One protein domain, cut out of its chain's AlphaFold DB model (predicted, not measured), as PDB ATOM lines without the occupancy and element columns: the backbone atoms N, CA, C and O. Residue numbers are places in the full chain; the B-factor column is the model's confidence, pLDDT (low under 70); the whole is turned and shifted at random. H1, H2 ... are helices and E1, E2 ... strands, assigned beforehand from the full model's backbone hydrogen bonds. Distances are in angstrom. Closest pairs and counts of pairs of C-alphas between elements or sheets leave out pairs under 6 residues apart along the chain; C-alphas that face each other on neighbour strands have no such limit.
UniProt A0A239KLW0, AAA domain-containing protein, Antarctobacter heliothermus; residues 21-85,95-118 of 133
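What this domain is: This is residues 21 to 85 and 95 to 118 of the 133 residues of the protein "AAA domain-containing protein" of Antarctobacter heliothermus (UniProt A0A239KLW0). Look for a small three-stranded sheet with H1 over one face and H4 over the opposite face; H2, its residues 40 to 47 near E2, meets H3 about perpendicular, H3 leads straight into the start of E2, and the short H5 follows the end of E3, off the sheet. The printed part has 89 residues, running H1 E1 H2 H3 E2 H4 E3 H5; the sheet, order E2 E1 E3, is parallel. The class is mixed, helices and strands; the whole is compact, radius of gyration of the C-alphas 14.0 A, spans 41 by 29 by 19 A.

Where its parts are: Find C-alpha 21 at (1.081, 39.399, 194.402), where H1, residues 21 to 27, begins. Next come E1, residues 30 to 35, 15.9 A long; H2, 40 to 52, 17.8 A; H3, 61 to 74, 20.0 A; and E2, 75 to 79. Past the cut, find H4, 95 to 103; E3, 106 to 112, 16.1 A; and H5, 114 to 117, ending at C-alpha (16.722, 58.851, 195.289).

How they stand to each other: Beside E1, find N 32 and O 108 of E3 at 2.8 A, and N 76 of E2 and O 31 at 2.8 A, within hydrogen-bond range. E1, H2 H3 and E2 form a strand-helix-strand unit, parallel neighbour strands joined through helices, with a right-handed crossover. H4 is over E1, only just not over E3 with 2 C-alphas there; its height over the sheet is 9.1 A. H2 and H3 only graze the sheet; they touch about perpendicular, 75 degrees, closest C-alphas Ala 48 and Cys 67, 6.5 A. In H1 to H4 every O i to N i+4 pair is within range; H5 is too short for one.

The domain as a whole: Residues 86 to 94 are not printed, a gap of 18.5 A between C-alphas 85 and 95. No link printed whole is long. Confidence is under 70 at residues 37, 80 to 85 and 114 to 118.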
ATOM      1  N   TYR A  21       1.449  40.780 194.098       93.31
ATOM      2  CA  TYR A  21       1.081  39.399 194.402       93.31
ATOM      3  C   TYR A  21       0.111  38.827 193.366       93.31
ATOM      4  O   TYR A  21       0.319  37.718 192.868       93.31
ATOM      5  N   HIS A  22      -0.918  39.592 192.995       93.81
ATOM      6  CA  HIS A  22      -1.877  39.145 191.990       93.81
ATOM      7  C   HIS A  22      -1.251  39.008 190.602       93.81
ATOM      8  O   HIS A  22      -1.528  38.017 189.933       93.81
ATOM      9  N   VAL A  23      -0.363  39.924 190.198       92.94
ATOM     10  CA  VAL A  23       0.384  39.793 188.933       92.94
ATOM     11  C   VAL A  23       1.270  38.550 188.953       92.94
ATOM     12  O   VAL A  23       1.222  37.752 188.021       92.94
ATOM     13  N   ALA A  24       2.040  38.343 190.025       93.56
ATOM     14  CA  ALA A  24       2.924  37.187 190.149       93.56
ATOM     15  C   ALA A  24       2.150  35.868 190.026       93.56
ATOM     16  O   ALA A  24       2.584  34.960 189.323       93.56
ATOM     17  N   LYS A  25       0.983  35.785 190.676       93.06
ATOM     18  CA  LYS A  25       0.141  34.587 190.699       93.06
ATOM     19  C   LYS A  25      -0.622  34.351 189.396       93.06
ATOM     20  O   LYS A  25      -0.729  33.205 188.976       93.06
ATOM     21  N   ALA A  26      -1.176  35.399 188.788       94.06
ATOM     22  CA  ALA A  26      -1.965  35.283 187.561       94.06
ATOM     23  C   ALA A  26      -1.082  35.000 186.341       94.06
ATOM     24  O   ALA A  26      -1.412  34.142 185.530       94.06
ATOM     25  N   GLU A  27       0.065  35.675 186.256       93.31
ATOM     26  CA  GLU A  27       0.965  35.593 185.101       93.31
ATOM     27  C   GLU A  27       2.117  34.598 185.313       93.31
ATOM     28  O   GLU A  27       2.925  34.383 184.411       93.31
ATOM     29  N   ASN A  28       2.218  33.989 186.502       93.75
ATOM     30  CA  ASN A  28       3.311  33.092 186.891       93.75
ATOM     31  C   ASN A  28       4.699  33.725 186.652       93.75
ATOM     32  O   ASN A  28       5.610  33.118 186.080       93.75
ATOM     33  N   VAL A  29       4.845  34.990 187.056       94.38
ATOM     34  CA  VAL A  29       6.068  35.782 186.859       94.38
ATOM     35  C   VAL A  29       6.768  36.100 188.170       94.38
ATOM     36  O   VAL A  29       6.161  36.183 189.236       94.38
ATOM     37  N   LYS A  30       8.072  36.359 188.062       94.56
ATOM     38  CA  LYS A  30       8.882  36.861 189.166       94.56
ATOM     39  C   LYS A  30       8.761  38.376 189.301       94.56
ATOM     40  O   LYS A  30       8.812  39.101 188.303       94.56
ATOM     41  N   VAL A  31       8.700  38.848 190.536       94.56
ATOM     42  CA  VAL A  31       8.624  40.256 190.917       94.56
ATOM     43  C   VAL A  31       9.829  40.625 191.775       94.56
ATOM     44  O   VAL A  31      10.179  39.908 192.710       94.56
ATOM     45  N   GLY A  32      10.470  41.741 191.450       92.94
ATOM     46  CA  GLY A  32      11.524  42.345 192.254       92.94
ATOM     47  C   GLY A  32      10.985  43.528 193.053       92.94
ATOM     48  O   GLY A  32      10.339  44.404 192.487       92.94
ATOM     49  N   PHE A  33      11.282  43.574 194.343       89.88
ATOM     50  CA  PHE A  33      11.047  44.713 195.219       89.88
ATOM     51  C   PHE A  33      12.386  45.353 195.577       89.88
ATOM     52  O   PHE A  33      13.292  44.673 196.060       89.88
ATOM     53  N   LEU A  34      12.501  46.652 195.344       87.75
ATOM     54  CA  LEU A  34      13.579  47.520 195.806       87.75
ATOM     55  C   LEU A  34      12.975  48.436 196.864       87.75
ATOM     56  O   LEU A  34      12.373  49.456 196.537       87.75
ATOM     57  N   GLU A  35      13.084  48.011 198.119       79.94
ATOM     58  CA  GLU A  35      12.397  48.631 199.251       79.94
ATOM     59  C   GLU A  35      13.432  49.253 200.183       79.94
ATOM     60  O   GLU A  35      14.319  48.565 200.706       79.94
ATOM     61  N   PHE A  36      13.346  50.572 200.356       74.12
ATOM     62  CA  PHE A  36      14.335  51.332 201.125       74.12
ATOM     63  C   PHE A  36      13.930  51.559 202.581       74.12
ATOM     64  O   PHE A  36      14.800  51.684 203.438       74.12
ATOM     65  N   GLU A  37      12.628  51.577 202.864       69.44
ATOM     66  CA  GLU A  37      12.086  51.803 204.211       69.44
ATOM     67  C   GLU A  37      11.463  50.533 204.805       69.44
ATOM     68  O   GLU A  37      11.519  50.292 206.016       69.44
ATOM     69  N   THR A  38      10.855  49.699 203.958       76.12
ATOM     70  CA  THR A  38      10.134  48.509 204.405       76.12
ATOM     71  C   THR A  38      11.089  47.342 204.613       76.12
ATOM     72  O   THR A  38      11.625  46.761 203.670       76.12
ATOM     73  N   HIS A  39      11.245  46.914 205.864       80.62
ATOM     74  CA  HIS A  39      12.063  45.744 206.169       80.62
ATOM     75  C   HIS A  39      11.481  44.460 205.526       80.62
ATOM     76  O   HIS A  39      10.276  44.211 205.653       80.62
ATOM     77  N   PRO A  40      12.318  43.570 204.943       83.19
ATOM     78  CA  PRO A  40      11.895  42.316 204.316       83.19
ATOM     79  C   PRO A  40      10.923  41.444 205.118       83.19
ATOM     80  O   PRO A  40      10.061  40.798 204.525       83.19
ATOM     81  N   TYR A  41      11.014  41.425 206.456       84.44
ATOM     82  CA  TYR A  41      10.106  40.619 207.278       84.44
ATOM     83  C   TYR A  41       8.651  41.098 207.173       84.44
ATOM     84  O   TYR A  41       7.745  40.270 207.234       84.44
ATOM     85  N   ARG A  42       8.418  42.406 206.979       86.00
ATOM     86  CA  ARG A  42       7.071  42.977 206.816       86.00
ATOM     87  C   ARG A  42       6.478  42.604 205.466       86.00
ATOM     88  O   ARG A  42       5.311  42.236 205.396       86.00
ATOM     89  N   ILE A  43       7.298  42.642 204.418       86.50
ATOM     90  CA  ILE A  43       6.901  42.217 203.070       86.50
ATOM     91  C   ILE A  43       6.561  40.727 203.087       86.50
ATOM     92  O   ILE A  43       5.504  40.333 202.602       86.50
ATOM     93  N   ARG A  44       7.407  39.905 203.721       89.69
ATOM     94  CA  ARG A  44       7.147  38.473 203.906       89.69
ATOM     95  C   ARG A  44       5.843  38.230 204.657       89.69
ATOM     96  O   ARG A  44       5.046  37.427 204.190       89.69
ATOM     97  N   ASP A  45       5.615  38.896 205.792       90.19
ATOM     98  CA  ASP A  45       4.373  38.715 206.557       90.19
ATOM     99  C   ASP A  45       3.145  39.101 205.725       90.19
ATOM    100  O   ASP A  45       2.156  38.371 205.690       90.19
ATOM    101  N   HIS A  46       3.226  40.202 204.977       90.81
ATOM    102  CA  HIS A  46       2.129  40.627 204.123       90.81
ATOM    103  C   HIS A  46       1.854  39.623 202.992       90.81
ATOM    104  O   HIS A  46       0.712  39.202 202.807       90.81
ATOM    105  N   LEU A  47       2.888  39.165 202.287       91.75
ATOM    106  CA  LEU A  47       2.745  38.145 201.247       91.75
ATOM    107  C   LEU A  47       2.250  36.806 201.815       91.75
ATOM    108  O   LEU A  47       1.436  36.135 201.185       91.75
ATOM    109  N   ALA A  48       2.675  36.437 203.024       92.06
ATOM    110  CA  ALA A  48       2.196  35.242 203.709       92.06
ATOM    111  C   ALA A  48       0.696  35.326 204.006       92.06
ATOM    112  O   ALA A  48      -0.029  34.363 203.748       92.06
ATOM    113  N   ARG A  49       0.205  36.491 204.449       94.44
ATOM    114  CA  ARG A  49      -1.235  36.735 204.637       94.44
ATOM    115  C   ARG A  49      -2.005  36.619 203.329       94.44
ATOM    116  O   ARG A  49      -3.064  36.003 203.317       94.44
ATOM    117  N   LEU A  50      -1.468  37.143 202.230       92.75
ATOM    118  CA  LEU A  50      -2.098  37.043 200.909       92.75
ATOM    119  C   LEU A  50      -2.108  35.609 200.359       92.75
ATOM    120  O   LEU A  50      -3.041  35.215 199.656       92.75
ATOM    121  N   GLN A  51      -1.083  34.816 200.675       92.81
ATOM    122  CA  GLN A  51      -0.959  33.439 200.202       92.81
ATOM    123  C   GLN A  51      -1.760  32.439 201.045       92.81
ATOM    124  O   GLN A  51      -2.312  31.483 200.505       92.81
ATOM    125  N   THR A  52      -1.810  32.636 202.363       93.12
ATOM    126  CA  THR A  52      -2.316  31.637 203.323       93.12
ATOM    127  C   THR A  52      -3.546  32.092 204.109       93.12
ATOM    128  O   THR A  52      -4.164  31.284 204.798       93.12
ATOM    129  N   GLY A  53      -3.894  33.382 204.051       94.19
ATOM    130  CA  GLY A  53      -4.927  33.996 204.889       94.19
ATOM    131  C   GLY A  53      -4.501  34.241 206.341       94.19
ATOM    132  O   GLY A  53      -5.307  34.724 207.134       94.19
ATOM    133  N   LYS A  54      -3.253  33.922 206.709       93.06
ATOM    134  CA  LYS A  54      -2.746  33.966 208.085       93.06
ATOM    135  C   LYS A  54      -1.411  34.726 208.176       93.06
ATOM    136  O   LYS A  54      -0.648  34.724 207.209       93.06
ATOM    137  N   PRO A  55      -1.103  35.374 209.316       93.44
ATOM    138  CA  PRO A  55       0.232  35.917 209.568       93.44
ATOM    139  C   PRO A  55       1.300  34.827 209.568       93.44
ATOM    140  O   PRO A  55       1.027  33.705 210.005       93.44
ATOM    141  N   TRP A  56       2.523  35.182 209.163       90.75
ATOM    142  CA  TRP A  56       3.655  34.251 209.070       90.75
ATOM    143  C   TRP A  56       3.886  33.487 210.377       90.75
ATOM    144  O   TRP A  56       3.987  32.264 210.372       90.75
ATOM    145  N   ASP A  57       3.877  34.197 211.505       92.88
ATOM    146  CA  ASP A  57       4.179  33.622 212.822       92.88
ATOM    147  C   ASP A  57       3.088  32.668 213.341       92.88
ATOM    148  O   ASP A  57       3.315  31.920 214.287       92.88
ATOM    149  N   SER A  58       1.903  32.666 212.721       94.75
ATOM    150  CA  SER A  58       0.808  31.745 213.064       94.75
ATOM    151  C   SER A  58       0.770  30.482 212.201       94.75
ATOM    152  O   SER A  58      -0.074  29.610 212.418       94.75
ATOM    153  N   LEU A  59       1.649  30.389 211.202       92.69
ATOM    154  CA  LEU A  59       1.761  29.225 210.335       92.69
ATOM    155  C   LEU A  59       2.526  28.106 211.044       92.69
ATOM    156  O   LEU A  59       3.568  28.342 211.658       92.69
ATOM    157  N   SER A  60       2.051  26.872 210.890       96.12
ATOM    158  CA  SER A  60       2.829  25.675 211.227       96.12
ATOM    159  C   SER A  60       4.116  25.596 210.395       96.12
ATOM    160  O   SER A  60       4.206  26.196 209.323       96.12
ATOM    161  N   ALA A  61       5.107  24.821 210.846       94.62
ATOM    162  CA  ALA A  61       6.376  24.661 210.126       94.62
ATOM    163  C   ALA A  61       6.173  24.215 208.663       94.62
ATOM    164  O   ALA A  61       6.808  24.749 207.753       94.62
ATOM    165  N   ASP A  62       5.220  23.314 208.423       95.94
ATOM    166  CA  ASP A  62       4.887  22.839 207.080       95.94
ATOM    167  C   ASP A  62       4.217  23.919 206.216       95.94
ATOM    168  O   ASP A  62       4.493  24.033 205.019       95.94
ATOM    169  N   GLU A  63       3.323  24.727 206.798       93.31
ATOM    170  CA  GLU A  63       2.718  25.869 206.102       93.31
ATOM    171  C   GLU A  63       3.765  26.941 205.780       93.31
ATOM    172  O   GLU A  63       3.756  27.476 204.670       93.31
ATOM    173  N   GLN A  64       4.695  27.213 206.702       93.38
ATOM    174  CA  GLN A  64       5.810  28.134 206.473       93.38
ATOM    175  C   GLN A  64       6.705  27.643 205.339       93.38
ATOM    176  O   GLN A  64       7.022  28.429 204.453       93.38
ATOM    177  N   ALA A  65       7.061  26.356 205.309       93.75
ATOM    178  CA  ALA A  65       7.897  25.792 204.251       93.75
ATOM    179  C   ALA A  65       7.233  25.901 202.868       93.75
ATOM    180  O   ALA A  65       7.865  26.342 201.905       93.75
ATOM    181  N   ARG A  66       5.938  25.568 202.763       94.00
ATOM    182  CA  ARG A  66       5.177  25.719 201.509       94.00
ATOM    183  C   ARG A  66       5.040  27.181 201.088       94.00
ATOM    184  O   ARG A  66       5.176  27.493 199.906       94.00
ATOM    185  N   CYS A  67       4.775  28.068 202.046       92.88
ATOM    186  CA  CYS A  67       4.682  29.502 201.801       92.88
ATOM    187  C   CYS A  67       6.030  30.055 201.320       92.88
ATOM    188  O   CYS A  67       6.080  30.646 200.247       92.88
ATOM    189  N   ALA A  68       7.124  29.783 202.037       92.00
ATOM    190  CA  ALA A  68       8.480  30.169 201.646       92.00
ATOM    191  C   ALA A  68       8.817  29.688 200.238       92.00
ATOM    192  O   ALA A  68       9.234  30.493 199.419       92.00
ATOM    193  N   HIS A  69       8.551  28.420 199.917       92.81
ATOM    194  CA  HIS A  69       8.830  27.889 198.585       92.81
ATOM    195  C   HIS A  69       8.107  28.669 197.476       92.81
ATOM    196  O   HIS A  69       8.710  29.017 196.461       92.81
ATOM    197  N   PHE A  70       6.825  28.993 197.680       91.94
ATOM    198  CA  PHE A  70       6.080  29.834 196.744       91.94
ATOM    199  C   PHE A  70       6.679  31.244 196.648       91.94
ATOM    200  O   PHE A  70       6.875  31.752 195.539       91.94
ATOM    201  N   LEU A  71       6.986  31.861 197.792       92.75
ATOM    202  CA  LEU A  71       7.512  33.221 197.847       92.75
ATOM    203  C   LEU A  71       8.901  33.326 197.204       92.75
ATOM    204  O   LEU A  71       9.118  34.207 196.379       92.75
ATOM    205  N   ASP A  72       9.802  32.390 197.484       92.25
ATOM    206  CA  ASP A  72      11.146  32.311 196.901       92.25
ATOM    207  C   ASP A  72      11.106  32.007 195.396       92.25
ATOM    208  O   ASP A  72      12.021  32.367 194.647       92.25
ATOM    209  N   GLY A  73      10.033  31.375 194.917       92.12
ATOM    210  CA  GLY A  73       9.784  31.176 193.493       92.12
ATOM    211  C   GLY A  73       9.434  32.472 192.754       92.12
ATOM    212  O   GLY A  73       9.861  32.646 191.613       92.12
ATOM    213  N   HIS A  74       8.715  33.390 193.410       92.31
ATOM    214  CA  HIS A  74       8.047  34.521 192.754       92.31
ATOM    215  C   HIS A  74       8.566  35.901 193.155       92.31
ATOM    216  O   HIS A  74       8.393  36.841 192.390       92.31
ATOM    217  N   PHE A  75       9.209  36.062 194.308       93.56
ATOM    218  CA  PHE A  75       9.568  37.379 194.828       93.56
ATOM    219  C   PHE A  75      11.063  37.474 195.126       93.56
ATOM    220  O   PHE A  75      11.686  36.563 195.671       93.56
ATOM    221  N   ARG A  76      11.666  38.598 194.747       93.00
ATOM    222  CA  ARG A  76      13.030  38.986 195.118       93.00
ATOM    223  C   ARG A  76      12.941  40.300 195.865       93.00
ATOM    224  O   ARG A  76      12.394  41.254 195.330       93.00
ATOM    225  N   VAL A  77      13.457  40.350 197.087       89.50
ATOM    226  CA  VAL A  77      13.449  41.569 197.900       89.50
ATOM    227  C   VAL A  77      14.881  42.043 198.070       89.50
ATOM    228  O   VAL A  77      15.710  41.356 198.662       89.50
ATOM    229  N   VAL A  78      15.161  43.226 197.543       85.88
ATOM    230  CA  VAL A  78      16.399  43.960 197.759       85.88
ATOM    231  C   VAL A  78      16.108  45.020 198.806       85.88
ATOM    232  O   VAL A  78      15.304  45.921 198.580       85.88
ATOM    233  N   HIS A  79      16.774  44.900 199.949       79.88
ATOM    234  CA  HIS A  79      16.684  45.859 201.040       79.88
ATOM    235  C   HIS A  79      18.021  46.563 201.234       79.88
ATOM    236  O   HIS A  79      19.083  45.936 201.156       79.88
ATOM    237  N   ARG A  80      17.973  47.861 201.519       69.56
ATOM    238  CA  ARG A  80      19.160  48.667 201.804       69.56
ATOM    239  C   ARG A  80      19.498  48.592 203.291       69.56
ATOM    240  O   ARG A  80      18.724  49.031 204.132       69.56
ATOM    241  N   THR A  81      20.675  48.079 203.634       58.84
ATOM    242  CA  THR A  81      21.273  48.356 204.944       58.84
ATOM    243  C   THR A  81      21.959  49.717 204.855       58.84
ATOM    244  O   THR A  81      22.845  49.918 204.025       58.84
ATOM    245  N   PHE A  82      21.518  50.686 205.660       52.56
ATOM    246  CA  PHE A  82      22.194  51.976 205.804       52.56
ATOM    247  C   PHE A  82      23.503  51.779 206.585       52.56
ATOM    248  O   PHE A  82      23.626  52.206 207.727       52.56
ATOM    249  N   ASP A  83      24.486  51.107 205.985       47.94
ATOM    250  CA  ASP A  83      25.858  51.159 206.483       47.94
ATOM    251  C   ASP A  83      26.468  52.480 206.014       47.94
ATOM    252  O   ASP A  83      26.692  52.713 204.819       47.94
ATOM    253  N   GLY A  84      26.653  53.385 206.973       44.84
ATOM    254  CA  GLY A  84      27.079  54.762 206.760       44.84
ATOM    255  C   GLY A  84      28.449  54.866 206.097       44.84
ATOM    256  O   GLY A  84      29.457  54.907 206.791       44.84
ATOM    257  N   ASN A  85      28.472  54.900 204.760       46.12
ATOM    258  CA  ASN A  85      29.413  55.675 203.928       46.12
ATOM    259  C   ASN A  85      29.295  55.425 202.415       46.12
ATOM    260  O   ASN A  85      30.063  55.998 201.643       46.12
ATOM    261  N   THR A  95      22.259  48.951 188.438       87.75
ATOM    262  CA  THR A  95      22.891  47.636 188.623       87.75
ATOM    263  C   THR A  95      21.943  46.640 189.298       87.75
ATOM    264  O   THR A  95      21.854  45.483 188.876       87.75
ATOM    265  N   MET A  96      21.194  47.073 190.315       89.19
ATOM    266  CA  MET A  96      20.219  46.217 190.996       89.19
ATOM    267  C   MET A  96      19.023  45.875 190.105       89.19
ATOM    268  O   MET A  96      18.648  44.708 190.027       89.19
ATOM    269  N   ILE A  97      18.468  46.850 189.382       90.50
ATOM    270  CA  ILE A  97      17.389  46.629 188.409       90.50
ATOM    271  C   ILE A  97      17.857  45.660 187.321       90.50
ATOM    272  O   ILE A  97      17.145  44.709 187.004       90.50
ATOM    273  N   TYR A  98      19.067  45.853 186.786       92.81
ATOM    274  CA  TYR A  98      19.652  44.942 185.802       92.81
ATOM    275  C   TYR A  98      19.788  43.523 186.361       92.81
ATOM    276  O   TYR A  98      19.410  42.559 185.700       92.81
ATOM    277  N   THR A  99      20.268  43.388 187.599       92.94
ATOM    278  CA  THR A  99      20.390  42.089 188.272       92.94
ATOM    279  C   THR A  99      19.025  41.414 188.407       92.94
ATOM    280  O   THR A  99      18.865  40.268 187.989       92.94
ATOM    281  N   LEU A 100      18.015  42.129 188.901       92.94
ATOM    282  CA  LEU A 100      16.661  41.595 189.049       92.94
ATOM    283  C   LEU A 100      16.066  41.170 187.700       92.94
ATOM    284  O   LEU A 100      15.504  40.082 187.584       92.94
ATOM    285  N   ALA A 101      16.217  41.993 186.664       93.94
ATOM    286  CA  ALA A 101      15.648  41.721 185.348       93.94
ATOM    287  C   ALA A 101      16.358  40.570 184.618       93.94
ATOM    288  O   ALA A 101      15.704  39.667 184.095       93.94
ATOM    289  N   VAL A 102      17.693  40.604 184.563       94.38
ATOM    290  CA  VAL A 102      18.493  39.710 183.711       94.38
ATOM    291  C   VAL A 102      18.899  38.442 184.443       94.38
ATOM    292  O   VAL A 102      18.754  37.352 183.896       94.38
ATOM    293  N   ARG A 103      19.398  38.565 185.677       91.81
ATOM    294  CA  ARG A 103      19.883  37.414 186.448       91.81
ATOM    295  C   ARG A 103      18.734  36.676 187.123       91.81
ATOM    296  O   ARG A 103      18.659  35.454 187.021       91.81
ATOM    297  N   ASP A 104      17.846  37.404 187.795       91.12
ATOM    298  CA  ASP A 104      16.766  36.774 188.564       91.12
ATOM    299  C   ASP A 104      15.504  36.524 187.728       91.12
ATOM    300  O   ASP A 104      14.671  35.688 188.095       91.12
ATOM    301  N   GLY A 105      15.393  37.176 186.566       93.94
ATOM    302  CA  GLY A 105      14.297  37.000 185.617       93.94
ATOM    303  C   GLY A 105      13.004  37.709 186.024       93.94
ATOM    304  O   GLY A 105      11.930  37.304 185.572       93.94
ATOM    305  N   CYS A 106      13.082  38.731 186.879       94.12
ATOM    306  CA  CYS A 106      11.933  39.533 187.294       94.12
ATOM    307  C   CYS A 106      11.317  40.265 186.094       94.12
ATOM    308  O   CYS A 106      12.013  40.926 185.322       94.12
ATOM    309  N   LYS A 107       9.995  40.148 185.944       94.31
ATOM    310  CA  LYS A 107       9.213  40.800 184.877       94.31
ATOM    311  C   LYS A 107       8.518  42.069 185.352       94.31
ATOM    312  O   LYS A 107       8.207  42.935 184.543       94.31
ATOM    313  N   LEU A 108       8.331  42.187 186.662       92.88
ATOM    314  CA  LEU A 108       7.875  43.390 187.337       92.88
ATOM    315  C   LEU A 108       8.927  43.777 188.372       92.88
ATOM    316  O   LEU A 108       9.368  42.932 189.146       92.88
ATOM    317  N   ILE A 109       9.341  45.040 188.371       92.62
ATOM    318  CA  ILE A 109      10.257  45.590 189.370       92.62
ATOM    319  C   ILE A 109       9.590  46.819 189.974       92.62
ATOM    320  O   ILE A 109       9.165  47.718 189.249       92.62
ATOM    321  N   ILE A 110       9.483  46.825 191.295       89.38
ATOM    322  CA  ILE A 110       8.868  47.879 192.095       89.38
ATOM    323  C   ILE A 110       9.972  48.558 192.893       89.38
ATOM    324  O   ILE A 110      10.784  47.882 193.518       89.38
ATOM    325  N   VAL A 111       9.989  49.887 192.861       86.25
ATOM    326  CA  VAL A 111      10.927  50.731 193.608       86.25
ATOM    327  C   VAL A 111      10.106  51.628 194.531       86.25
ATOM    328  O   VAL A 111       9.292  52.405 194.029       86.25
ATOM    329  N   ASP A 112      10.296  51.511 195.847       75.88
ATOM    330  CA  ASP A 112       9.536  52.271 196.853       75.88
ATOM    331  C   ASP A 112      10.414  52.686 198.058       75.88
ATOM    332  O   ASP A 112      11.070  51.826 198.664       75.88
ATOM    333  N   PRO A 113      10.433  53.976 198.457       70.19
ATOM    334  CA  PRO A 113      10.001  55.172 197.717       70.19
ATOM    335  C   PRO A 113      11.044  55.665 196.693       70.19
ATOM    336  O   PRO A 113      12.249  55.605 196.925       70.19
ATOM    337  N   TRP A 114      10.581  56.250 195.579       68.06
ATOM    338  CA  TRP A 114      11.444  56.953 194.606       68.06
ATOM    339  C   TRP A 114      12.070  58.238 195.183       68.06
ATOM    340  O   TRP A 114      13.171  58.622 194.806       68.06
ATOM    341  N   ASN A 115      11.393  58.879 196.140       63.22
ATOM    342  CA  ASN A 115      11.765  60.188 196.697       63.22
ATOM    343  C   ASN A 115      13.119  60.197 197.443       63.22
ATOM    344  O   ASN A 115      13.816  61.209 197.477       63.22
ATOM    345  N   GLU A 116      13.527  59.055 198.001       58.28
ATOM    346  CA  GLU A 116      14.841  58.874 198.640       58.28
ATOM    347  C   GLU A 116      15.999  58.890 197.631       58.28
ATOM    348  O   GLU A 116      17.162  59.035 198.009       58.28
ATOM    349  N   MET A 117      15.707  58.761 196.334       56.97
ATOM    350  CA  MET A 117      16.722  58.851 195.289       56.97
ATOM    351  C   MET A 117      17.041  60.289 194.878       56.97
ATOM    352  O   MET A 117      18.146  60.548 194.413       56.97
ATOM    353  N   GLU A 118      16.110  61.227 195.062       52.84
ATOM    354  CA  GLU A 118      16.325  62.647 194.733       52.84
ATOM    355  C   GLU A 118      17.239  63.355 195.746       52.84
ATOM    356  O   GLU A 118      17.760  64.429 195.467       52.84
TER     357      GLU A 118